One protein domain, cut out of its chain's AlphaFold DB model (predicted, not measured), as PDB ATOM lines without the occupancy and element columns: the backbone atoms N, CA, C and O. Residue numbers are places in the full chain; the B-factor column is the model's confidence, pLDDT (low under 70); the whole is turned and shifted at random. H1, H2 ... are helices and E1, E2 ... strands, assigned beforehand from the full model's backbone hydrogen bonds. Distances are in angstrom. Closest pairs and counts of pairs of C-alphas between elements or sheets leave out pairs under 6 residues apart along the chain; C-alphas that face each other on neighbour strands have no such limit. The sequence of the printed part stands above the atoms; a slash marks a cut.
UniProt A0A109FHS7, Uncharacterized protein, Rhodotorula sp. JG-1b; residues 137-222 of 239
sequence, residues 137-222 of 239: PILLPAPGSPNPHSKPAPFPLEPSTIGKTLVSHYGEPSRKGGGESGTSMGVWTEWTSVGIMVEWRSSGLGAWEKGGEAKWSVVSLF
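This is residues 137 to 222 of the 239 residues of an uncharacterized protein of Rhodotorula sp. JG-1b (UniProt A0A109FHS7). Look for a small antiparallel sheet of four strands, E3, E4, E5 and E6, with the short helix H1 packed on it and the still shorter H2 grazing it. Beside them E1 and E2 form a separate two-stranded hairpin, whose long loop sticks out with residues 145 to 150 at one end of the long axis, while the loop round Gly 182 between E3 and E4 reaches to the other end. The 86 printed residues run E1, E2, H1, E3, E4, E5, H2, E6, of mixed class, with under half of the residues in named elements. The whole is compact, with a radius of gyration of the C-alphas of 13.3 A, and spans 47 by 23 by 21 A.

Begin with the sheet, in the order E3, residues 175 to 177, E4, residues 188 to 191, E5, residues 196 to 200, and E6, residues 216 to 221. E3, E4 and E5 are a meander, each strand the antiparallel neighbour of the one before. Find N 177 and O 188 at 3.1 A between E3 and E4, N 189 and O 198 at 2.9 A between E4 and E5, and N 220 and O 197 at 2.8 A between E5 and E6. H1, residues 163 to 170, is on the sheet at a height of 8.6 A, only just over none of its strands, with 2 of its C-alphas falling on E5. H2, residues 207 to 211, only grazes the sheet. H1 and H2 are close but not clearly touching, the closest C-alphas, of Gly 163 and Gly 211, being 6.0 A apart. In both helices every O i to N i+4 pair is within hydrogen-bond range. E1, residues 138 to 140, and E2, residues 155 to 157, are an antiparallel hairpin, with N 140 and O 155 at 2.9 A. The closest C-alphas of E1 and E5, of Leu 140 and Ile 196, are 7.8 A apart; E2 and E5 are apart.

Find C-alpha 196 at (140.366, 147.267, 125.833); from there E5 runs 13.1 A to C-alpha 200. E6 runs 13.7 A and ends at C-alpha 221, (139.880, 147.264, 121.018). E4 measures 10.5 A and E3 7.1 A. H1 runs 10.7 A from C-alpha 163 at (130.812, 150.506, 134.390), and H2 measures 5.9 A. E1 begins at (130.262, 142.199, 121.342) and measures 6.1 A; E2 measures 6.0 A.

The two C-alphas farthest apart are those of His 149 and Gly 182, 47.2 A. The printed part has no cut, and its one long link is E1 to E2, with 14 residues. In the B-factor column the mean pLDDT of the printed part is 88.8; look for values under 70 at residues 146, 148 and 181 to 184.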
ATOM      1  N   PRO A 137     125.659 140.377 121.430       95.69
ATOM      2  CA  PRO A 137     126.731 141.009 122.210       95.69
ATOM      3  C   PRO A 137     128.055 141.106 121.437       95.69
ATOM      4  O   PRO A 137     128.383 140.245 120.613       95.69
ATOM      5  N   ILE A 138     128.854 142.128 121.756       96.25
ATOM      6  CA  ILE A 138     130.262 142.199 121.342       96.25
ATOM      7  C   ILE A 138     131.071 141.336 122.312       96.25
ATOM      8  O   ILE A 138     130.985 141.515 123.525       96.25
ATOM      9  N   LEU A 139     131.862 140.398 121.803       96.62
ATOM     10  CA  LEU A 139     132.683 139.523 122.636       96.62
ATOM     11  C   LEU A 139     134.021 140.201 122.931       96.62
ATOM     12  O   LEU A 139     134.922 140.209 122.092       96.62
ATOM     13  N   LEU A 140     134.155 140.768 124.129       96.75
ATOM     14  CA  LEU A 140     135.410 141.369 124.570       96.75
ATOM     15  C   LEU A 140     136.417 140.284 124.979       96.75
ATOM     16  O   LEU A 140     136.026 139.272 125.575       96.75
ATOM     17  N   PRO A 141     137.722 140.486 124.715       94.69
ATOM     18  CA  PRO A 141     138.745 139.515 125.071       94.69
ATOM     19  C   PRO A 141     138.727 139.188 126.564       94.69
ATOM     20  O   PRO A 141     138.606 140.071 127.411       94.69
ATOM     21  N   ALA A 142     138.895 137.912 126.895       91.81
ATOM     22  CA  ALA A 142     138.983 137.478 128.281       91.81
ATOM     23  C   ALA A 142     140.299 137.954 128.933       91.81
ATOM     24  O   ALA A 142     141.333 137.996 128.243       91.81
ATOM     25  N   PRO A 143     140.311 138.263 130.244       86.94
ATOM     26  CA  PRO A 143     141.553 138.547 130.955       86.94
ATOM     27  C   PRO A 143     142.493 137.336 130.896       86.94
ATOM     28  O   PRO A 143     142.056 136.197 130.727       86.94
ATOM     29  N   GLY A 144     143.806 137.560 131.003       79.31
ATOM     30  CA  GLY A 144     144.759 136.452 131.098       79.31
ATOM     31  C   GLY A 144     144.439 135.577 132.312       79.31
ATOM     32  O   GLY A 144     144.259 136.100 133.408       79.31
ATOM     33  N   SER A 145     144.351 134.253 132.134       72.56
ATOM     34  CA  SER A 145     144.195 133.356 133.281       72.56
ATOM     35  C   SER A 145     145.562 132.994 133.861       72.56
ATOM     36  O   SER A 145     146.445 132.588 133.101       72.56
ATOM     37  N   PRO A 146     145.743 133.052 135.194       66.94
ATOM     38  CA  PRO A 146     146.928 132.500 135.843       66.94
ATOM     39  C   PRO A 146     146.986 130.969 135.738       66.94
ATOM     40  O   PRO A 146     148.050 130.380 135.915       66.94
ATOM     41  N   ASN A 147     145.859 130.306 135.447       72.62
ATOM     42  CA  ASN A 147     145.822 128.873 135.204       72.62
ATOM     43  C   ASN A 147     145.916 128.590 133.691       72.62
ATOM     44  O   ASN A 147     144.938 128.828 132.973       72.62
ATOM     45  N   PRO A 148     147.030 128.009 133.203       67.19
ATOM     46  CA  PRO A 148     147.228 127.720 131.781       67.19
ATOM     47  C   PRO A 148     146.225 126.701 131.212       67.19
ATOM     48  O   PRO A 148     146.099 126.578 129.997       67.19
ATOM     49  N   HIS A 149     145.492 125.977 132.067       74.00
ATOM     50  CA  HIS A 149     144.486 124.994 131.655       74.00
ATOM     51  C   HIS A 149     143.062 125.551 131.574       74.00
ATOM     52  O   HIS A 149     142.180 124.885 131.033       74.00
ATOM     53  N   SER A 150     142.813 126.756 132.089       75.00
ATOM     54  CA  SER A 150     141.519 127.422 131.930       75.00
ATOM     55  C   SER A 150     141.621 128.448 130.810       75.00
ATOM     56  O   SER A 150     142.418 129.380 130.908       75.00
ATOM     57  N   LYS A 151     140.806 128.301 129.764       74.19
ATOM     58  CA  LYS A 151     140.592 129.361 128.779       74.19
ATOM     59  C   LYS A 151     139.412 130.201 129.274       74.19
ATOM     60  O   LYS A 151     138.286 129.708 129.208       74.19
ATOM     61  N   PRO A 152     139.639 131.397 129.842       82.88
ATOM     62  CA  PRO A 152     138.541 132.214 130.331       82.88
ATOM     63  C   PRO A 152     137.648 132.624 129.155       82.88
ATOM     64  O   PRO A 152     138.124 132.836 128.035       82.88
ATOM     65  N   ALA A 153     136.341 132.651 129.407       88.62
ATOM     66  CA  ALA A 153     135.351 133.012 128.404       88.62
ATOM     67  C   ALA A 153     135.413 134.522 128.109       88.62
ATOM     68  O   ALA A 153     135.715 135.299 129.020       88.62
ATOM     69  N   PRO A 154     135.152 134.945 126.859       93.75
ATOM     70  CA  PRO A 154     135.031 136.360 126.530       93.75
ATOM     71  C   PRO A 154     133.862 137.006 127.286       93.75
ATOM     72  O   PRO A 154     132.885 136.344 127.637       93.75
ATOM     73  N   PHE A 155     133.947 138.314 127.520       95.88
ATOM     74  CA  PHE A 155     132.864 139.056 128.160       95.88
ATOM     75  C   PHE A 155     131.828 139.498 127.110       95.88
ATOM     76  O   PHE A 155     132.215 140.137 126.130       95.88
ATOM     77  N   PRO A 156     130.526 139.197 127.283       96.81
ATOM     78  CA  PRO A 156     129.481 139.627 126.360       96.81
ATOM     79  C   PRO A 156     129.088 141.081 126.653       96.81
ATOM     80  O   PRO A 156     128.274 141.354 127.535       96.81
ATOM     81  N   LEU A 157     129.678 142.032 125.933       96.81
ATOM     82  CA  LEU A 157     129.323 143.440 126.046       96.81
ATOM     83  C   LEU A 157     127.996 143.705 125.329       96.81
ATOM     84  O   LEU A 157     127.918 143.685 124.099       96.81
ATOM     85  N   GLU A 158     126.975 143.983 126.131       96.06
ATOM     86  CA  GLU A 158     125.650 144.429 125.694       96.06
ATOM     87  C   GLU A 158     125.545 145.964 125.707       96.06
ATOM     88  O   GLU A 158     126.255 146.613 126.491       96.06
ATOM     89  N   PRO A 159     124.623 146.573 124.941       93.88
ATOM     90  CA  PRO A 159     124.384 148.023 124.960       93.88
ATOM     91  C   PRO A 159     124.043 148.567 126.351       93.88
ATOM     92  O   PRO A 159     124.428 149.678 126.714       93.88
ATOM     93  N   SER A 160     123.350 147.759 127.152       93.81
ATOM     94  CA  SER A 160     122.932 148.078 128.518       93.81
ATOM     95  C   SER A 160     124.027 147.857 129.567       93.81
ATOM     96  O   SER A 160     123.796 148.096 130.753       93.81
ATOM     97  N   THR A 161     125.222 147.409 129.165       95.56
ATOM     98  CA  THR A 161     126.333 147.176 130.095       95.56
ATOM     99  C   THR A 161     126.773 148.483 130.746       95.56
ATOM    100  O   THR A 161     126.979 149.492 130.075       95.56
ATOM    101  N   ILE A 162     126.977 148.440 132.059       95.25
ATOM    102  CA  ILE A 162     127.412 149.583 132.867       95.25
ATOM    103  C   ILE A 162     128.813 149.377 133.446       95.25
ATOM    104  O   ILE A 162     129.294 148.242 133.563       95.25
ATOM    105  N   GLY A 163     129.443 150.476 133.868       93.81
ATOM    106  CA  GLY A 163     130.812 150.506 134.390       93.81
ATOM    107  C   GLY A 163     131.120 149.452 135.453       93.81
ATOM    108  O   GLY A 163     132.079 148.692 135.322       93.81
ATOM    109  N   LYS A 164     130.279 149.340 136.486       95.19
ATOM    110  CA  LYS A 164     130.513 148.421 137.610       95.19
ATOM    111  C   LYS A 164     130.517 146.954 137.189       95.19
ATOM    112  O   LYS A 164     131.232 146.159 137.796       95.19
ATOM    113  N   THR A 165     129.757 146.593 136.153       96.44
ATOM    114  CA  THR A 165     129.730 145.227 135.615       96.44
ATOM    115  C   THR A 165     131.070 144.889 134.971       96.44
ATOM    116  O   THR A 165     131.627 143.827 135.240       96.44
ATOM    117  N   LEU A 166     131.621 145.817 134.181       95.44
ATOM    118  CA  LEU A 166     132.913 145.628 133.526       95.44
ATOM    119  C   LEU A 166     134.061 145.571 134.543       95.44
ATOM    120  O   LEU A 166     134.887 144.664 134.480       95.44
ATOM    121  N   VAL A 167     134.068 146.477 135.527       94.81
ATOM    122  CA  VAL A 167     135.063 146.488 136.618       94.81
ATOM    123  C   VAL A 167     134.976 145.215 137.463       94.81
ATOM    124  O   VAL A 167     136.001 144.648 137.824       94.81
ATOM    125  N   SER A 168     133.771 144.708 137.736       94.75
ATOM    126  CA  SER A 168     133.608 143.438 138.461       94.75
ATOM    127  C   SER A 168     134.176 142.243 137.687       94.75
ATOM    128  O   SER A 168     134.597 141.269 138.305       94.75
ATOM    129  N   HIS A 169     134.189 142.305 136.351       94.25
ATOM    130  CA  HIS A 169     134.725 141.243 135.501       94.25
ATOM    131  C   HIS A 169     136.244 141.341 135.301       94.25
ATOM    132  O   HIS A 169     136.944 140.339 135.437       94.25
ATOM    133  N   TYR A 170     136.759 142.531 134.980       94.50
ATOM    134  CA  TYR A 170     138.166 142.742 134.621       94.50
ATOM    135  C   TYR A 170     139.057 143.214 135.779       94.50
ATOM    136  O   TYR A 170     140.277 143.218 135.642       94.50
ATOM    137  N   GLY A 171     138.477 143.595 136.918       94.62
ATOM    138  CA  GLY A 171     139.203 144.200 138.033       94.62
ATOM    139  C   GLY A 171     139.499 145.687 137.817       94.62
ATOM    140  O   GLY A 171     138.885 146.346 136.975       94.62
ATOM    141  N   GLU A 172     140.439 146.225 138.597       93.69
ATOM    142  CA  GLU A 172     140.833 147.637 138.511       93.69
ATOM    143  C   GLU A 172     141.473 147.936 137.140       93.69
ATOM    144  O   GLU A 172     142.357 147.192 136.706       93.69
ATOM    145  N   PRO A 173     141.056 149.007 136.443       95.06
ATOM    146  CA  PRO A 173     141.684 149.408 135.193       95.06
ATOM    147  C   PRO A 173     143.121 149.889 135.418       95.06
ATOM    148  O   PRO A 173     143.417 150.643 136.343       95.06
ATOM    149  N   SER A 174     144.007 149.514 134.501       94.62
ATOM    150  CA  SER A 174     145.411 149.941 134.484       94.62
ATOM    151  C   SER A 174     145.592 151.445 134.244       94.62
ATOM    152  O   SER A 174     146.534 152.052 134.753       94.62
ATOM    153  N   ARG A 175     144.694 152.065 133.469       94.31
ATOM    154  CA  ARG A 175     144.690 153.508 133.197       94.31
ATOM    155  C   ARG A 175     143.258 154.020 133.218       94.31
ATOM    156  O   ARG A 175     142.323 153.297 132.878       94.31
ATOM    157  N   LYS A 176     143.079 155.269 133.630       93.31
ATOM    158  CA  LYS A 176     141.770 155.918 133.701       93.31
ATOM    159  C   LYS A 176     141.930 157.430 133.574       93.31
ATOM    160  O   LYS A 176     142.964 157.966 133.975       93.31
ATOM    161  N   GLY A 177     140.936 158.116 133.023       91.38
ATOM    162  CA  GLY A 177     140.995 159.564 132.825       91.38
ATOM    163  C   GLY A 177     139.679 160.172 132.346       91.38
ATOM    164  O   GLY A 177     138.653 159.497 132.286       91.38
ATOM    165  N   GLY A 178     139.718 161.465 132.021       88.44
ATOM    166  CA  GLY A 178     138.564 162.206 131.508       88.44
ATOM    167  C   GLY A 178     137.557 162.634 132.581       88.44
ATOM    168  O   GLY A 178     137.856 162.665 133.778       88.44
ATOM    169  N   GLY A 179     136.362 163.021 132.129       78.19
ATOM    170  CA  GLY A 179     135.271 163.503 132.985       78.19
ATOM    171  C   GLY A 179     135.386 164.965 133.432       78.19
ATOM    172  O   GLY A 179     134.462 165.477 134.064       78.19
ATOM    173  N   GLU A 180     136.474 165.660 133.090       76.38
ATOM    174  CA  GLU A 180     136.634 167.086 133.379       76.38
ATOM    175  C   GLU A 180     135.687 167.938 132.515       76.38
ATOM    176  O   GLU A 180     135.355 167.614 131.373       76.38
ATOM    177  N   SER A 181     135.201 169.046 133.072       63.94
ATOM    178  CA  SER A 181     134.300 169.935 132.337       63.94
ATOM    179  C   SER A 181     135.071 170.682 131.246       63.94
ATOM    180  O   SER A 181     136.029 171.386 131.543       63.94
ATOM    181  N   GLY A 182     134.630 170.562 129.991       61.47
ATOM    182  CA  GLY A 182     135.249 171.238 128.842       61.47
ATOM    183  C   GLY A 182     136.152 170.353 127.978       61.47
ATOM    184  O   GLY A 182     136.572 170.802 126.912       61.47
ATOM    185  N   THR A 183     136.402 169.098 128.366       65.25
ATOM    186  CA  THR A 183     137.008 168.099 127.475       65.25
ATOM    187  C   THR A 183     135.943 167.415 126.620       65.25
ATOM    188  O   THR A 183     134.796 167.265 127.038       65.25
ATOM    189  N   SER A 184     136.311 166.982 125.412       67.38
ATOM    190  CA  SER A 184     135.396 166.267 124.509       67.38
ATOM    191  C   SER A 184     135.148 164.810 124.905       67.38
ATOM    192  O   SER A 184     134.231 164.206 124.361       67.38
ATOM    193  N   MET A 185     135.963 164.257 125.809       73.44
ATOM    194  CA  MET A 185     135.861 162.873 126.276       73.44
ATOM    195  C   MET A 185     135.212 162.804 127.657       73.44
ATOM    196  O   MET A 185     135.560 163.580 128.559       73.44
ATOM    197  N   GLY A 186     134.293 161.852 127.820       81.62
ATOM    198  CA  GLY A 186     133.761 161.431 129.109       81.62
ATOM    199  C   GLY A 186     134.811 160.729 129.972       81.62
ATOM    200  O   GLY A 186     136.003 160.696 129.659       81.62
ATOM    201  N   VAL A 187     134.367 160.186 131.105       90.69
ATOM    202  CA  VAL A 187     135.200 159.286 131.913       90.69
ATOM    203  C   VAL A 187     135.542 158.060 131.078       90.69
ATOM    204  O   VAL A 187     134.661 157.490 130.440       90.69
ATOM    205  N   TRP A 188     136.791 157.618 131.118       94.31
ATOM    206  CA  TRP A 188     137.228 156.401 130.445       94.31
ATOM    207  C   TRP A 188     138.132 155.552 131.337       94.31
ATOM    208  O   TRP A 188     138.801 156.045 132.252       94.31
ATOM    209  N   THR A 189     138.140 154.252 131.059       96.25
ATOM    210  CA  THR A 189     138.926 153.231 131.763       96.25
ATOM    211  C   THR A 189     139.547 152.265 130.765       96.25
ATOM    212  O   THR A 189     138.887 151.861 129.811       96.25
ATOM    213  N   GLU A 190     140.790 151.863 130.999       96.81
ATOM    214  CA  GLU A 190     141.565 150.998 130.111       96.81
ATOM    215  C   GLU A 190     142.176 149.818 130.873       96.81
ATOM    216  O   GLU A 190     142.814 149.993 131.918       96.81
ATOM    217  N   TRP A 191     142.042 148.623 130.297       96.69
ATOM    218  CA  TRP A 191     142.719 147.399 130.722       96.69
ATOM    219  C   TRP A 191     143.742 147.011 129.651       96.69
ATOM    220  O   TRP A 191     143.465 146.216 128.750       96.69
ATOM    221  N   THR A 192     144.938 147.600 129.736       94.88
ATOM    222  CA  THR A 192     145.994 147.506 128.715       94.88
ATOM    223  C   THR A 192     146.409 146.057 128.430       94.88
ATOM    224  O   THR A 192     146.578 145.683 127.269       94.88
ATOM    225  N   SER A 193     146.504 145.213 129.464       93.81
ATOM    226  CA  SER A 193     146.845 143.785 129.339       93.81
ATOM    227  C   SER A 193     145.769 142.952 128.630       93.81
ATOM    228  O   SER A 193     146.055 141.882 128.085       93.81
ATOM    229  N   VAL A 194     144.532 143.450 128.595       95.12
ATOM    230  CA  VAL A 194     143.399 142.838 127.887       95.12
ATOM    231  C   VAL A 194     143.279 143.377 126.460       95.12
ATOM    232  O   VAL A 194     142.878 142.623 125.568       95.12
ATOM    233  N   GLY A 195     143.689 144.631 126.237       96.38
ATOM    234  CA  GLY A 195     143.576 145.326 124.954       96.38
ATOM    235  C   GLY A 195     142.229 146.027 124.773       96.38
ATOM    236  O   GLY A 195     141.681 146.010 123.672       96.38
ATOM    237  N   ILE A 196     141.657 146.565 125.859       97.50
ATOM    238  CA  ILE A 196     140.366 147.267 125.833       97.50
ATOM    239  C   ILE A 196     140.444 148.630 126.525       97.50
ATOM    240  O   ILE A 196     141.064 148.770 127.582       97.50
ATOM    241  N   MET A 197     139.758 149.620 125.957       97.12
ATOM    242  CA  MET A 197     139.448 150.905 126.588       97.12
ATOM    243  C   MET A 197     137.952 151.156 126.432       97.12
ATOM    244  O   MET A 197     137.384 150.881 125.382       97.12
ATOM    245  N   VAL A 198     137.306 151.664 127.475       96.50
ATOM    246  CA  VAL A 198     135.881 151.990 127.451       96.50
ATOM    247  C   VAL A 198     135.686 153.419 127.915       96.50
ATOM    248  O   VAL A 198     136.159 153.795 128.988       96.50
ATOM    249  N   GLU A 199     134.983 154.200 127.102       94.19
ATOM    250  CA  GLU A 199     134.443 155.499 127.477       94.19
ATOM    251  C   GLU A 199     133.015 155.320 128.001       94.19
ATOM    252  O   GLU A 199     132.211 154.557 127.455       94.19
ATOM    253  N   TRP A 200     132.698 156.019 129.083       92.19
ATOM    254  CA  TRP A 200     131.415 155.961 129.766       92.19
ATOM    255  C   TRP A 200     130.584 157.196 129.434       92.19
ATOM    256  O   TRP A 200     131.114 158.304 129.310       92.19
ATOM    257  N   ARG A 201     129.255 157.044 129.395       88.12
ATOM    258  CA  ARG A 201     128.293 158.158 129.312       88.12
ATOM    259  C   ARG A 201     128.210 158.924 130.638       88.12
ATOM    260  O   ARG A 201     127.152 159.057 131.246       88.12
ATOM    261  N   SER A 202     129.351 159.410 131.109       84.50
ATOM    262  CA  SER A 202     129.491 160.181 132.333       84.50
ATOM    263  C   SER A 202     130.482 161.318 132.112       84.50
ATOM    264  O   SER A 202     131.658 161.089 131.830       84.50
ATOM    265  N   SER A 203     130.005 162.556 132.222       81.06
ATOM    266  CA  SER A 203     130.798 163.769 132.006       81.06
ATOM    267  C   SER A 203     130.367 164.901 132.943       81.06
ATOM    268  O   SER A 203     129.283 164.875 133.535       81.06
ATOM    269  N   GLY A 204     131.240 165.900 133.098       81.56
ATOM    270  CA  GLY A 204     130.980 167.078 133.921       81.56
ATOM    271  C   GLY A 204     131.132 166.834 135.425       81.56
ATOM    272  O   GLY A 204     131.809 165.913 135.877       81.56
ATOM    273  N   LEU A 205     130.516 167.701 136.232       81.19
ATOM    274  CA  LEU A 205     130.655 167.630 137.686       81.19
ATOM    275  C   LEU A 205     130.093 166.305 138.239       81.19
ATOM    276  O   LEU A 205     128.921 165.961 138.035       81.19
ATOM    277  N   GLY A 206     130.939 165.581 138.971       82.44
ATOM    278  CA  GLY A 206     130.595 164.296 139.573       82.44
ATOM    279  C   GLY A 206     130.634 163.107 138.601       82.44
ATOM    280  O   GLY A 206     129.909 162.129 138.796       82.44
ATOM    281  N   ALA A 207     131.365 163.217 137.484       84.69
ATOM    282  CA  ALA A 207     131.386 162.179 136.455       84.69
ATOM    283  C   ALA A 207     131.996 160.855 136.949       84.69
ATOM    284  O   ALA A 207     131.530 159.777 136.577       84.69
ATOM    285  N   TRP A 208     133.005 160.914 137.816       86.81
ATOM    286  CA  TRP A 208     133.653 159.717 138.357       86.81
ATOM    287  C   TRP A 208     132.731 158.934 139.290       86.81
ATOM    288  O   TRP A 208     132.669 157.710 139.217       86.81
ATOM    289  N   GLU A 209     131.945 159.639 140.097       87.50
ATOM    290  CA  GLU A 209     130.968 159.072 141.023       87.50
ATOM    291  C   GLU A 209     129.816 158.386 140.280       87.50
ATOM    292  O   GLU A 209     129.260 157.402 140.761       87.50
ATOM    293  N   LYS A 210     129.476 158.881 139.085       85.31
ATOM    294  CA  LYS A 210     128.417 158.326 138.229       85.31
ATOM    295  C   LYS A 210     128.914 157.241 137.272       85.31
ATOM    296  O   LYS A 210     128.107 156.449 136.796       85.31
ATOM    297  N   GLY A 211     130.219 157.181 136.991       83.12
ATOM    298  CA  GLY A 211     130.794 156.318 135.953       83.12
ATOM    299  C   GLY A 211     130.494 154.827 136.141       83.12
ATOM    300  O   GLY A 211     130.235 154.129 135.167       83.12
ATOM    301  N   GLY A 212     130.436 154.346 137.387       88.31
ATOM    302  CA  GLY A 212     130.101 152.948 137.682       88.31
ATOM    303  C   GLY A 212     128.671 152.542 137.295       88.31
ATOM    304  O   GLY A 212     128.431 151.379 136.981       88.31
ATOM    305  N   GLU A 213     127.734 153.487 137.280       92.62
ATOM    306  CA  GLU A 213     126.336 153.254 136.886       92.62
ATOM    307  C   GLU A 213     126.056 153.697 135.442       92.62
ATOM    308  O   GLU A 213     124.971 153.465 134.915       92.62
ATOM    309  N   ALA A 214     127.027 154.334 134.783       91.12
ATOM    310  CA  ALA A 214     126.879 154.800 133.416       91.12
ATOM    311  C   ALA A 214     127.019 153.645 132.417       91.12
ATOM    312  O   ALA A 214     127.912 152.799 132.539       91.12
ATOM    313  N   LYS A 215     126.159 153.656 131.391       92.94
ATOM    314  CA  LYS A 215     126.329 152.839 130.184       92.94
ATOM    315  C   LYS A 215     127.604 153.273 129.448       92.94
ATOM    316  O   LYS A 215     128.004 154.442 129.517       92.94
ATOM    317  N   TRP A 216     128.240 152.356 128.733       93.50
ATOM    318  CA  TRP A 216     129.364 152.701 127.857       93.50
ATOM    319  C   TRP A 216     128.885 153.518 126.645       93.50
ATOM    320  O   TRP A 216     127.772 153.321 126.160       93.50
ATOM    321  N   SER A 217     129.711 154.448 126.169       91.81
ATOM    322  CA  SER A 217     129.492 155.210 124.930       91.81
ATOM    323  C   SER A 217     130.331 154.667 123.783       91.81
ATOM    324  O   SER A 217     129.824 154.534 122.673       91.81
ATOM    325  N   VAL A 218     131.596 154.347 124.049       94.31
ATOM    326  CA  VAL A 218     132.547 153.833 123.062       94.31
ATOM    327  C   VAL A 218     133.362 152.721 123.703       94.31
ATOM    328  O   VAL A 218     133.805 152.855 124.845       94.31
ATOM    329  N   VAL A 219     133.559 151.624 122.977       97.25
ATOM    330  CA  VAL A 219     134.565 150.615 123.315       97.25
ATOM    331  C   VAL A 219     135.620 150.581 122.224       97.25
ATOM    332  O   VAL A 219     135.295 150.454 121.045       97.25
ATOM    333  N   SER A 220     136.877 150.669 122.634       97.81
ATOM    334  CA  SER A 220     138.039 150.534 121.769       97.81
ATOM    335  C   SER A 220     138.714 149.194 122.030       97.81
ATOM    336  O   SER A 220     138.972 148.843 123.186       97.81
ATOM    337  N   LEU A 221     139.029 148.454 120.967       98.06
ATOM    338  CA  LEU A 221     139.880 147.264 121.018       98.06
ATOM    339  C   LEU A 221     141.220 147.573 120.359       98.06
ATOM    340  O   LEU A 221     141.261 148.199 119.302       98.06
ATOM    341  N   PHE A 222     142.305 147.093 120.955       97.31
ATOM    342  CA  PHE A 222     143.666 147.280 120.453       97.31
ATOM    343  C   PHE A 222     144.556 146.086 120.842       97.31
ATOM    344  O   PHE A 222     144.181 145.293 121.715       97.31
TER     345      PHE A 222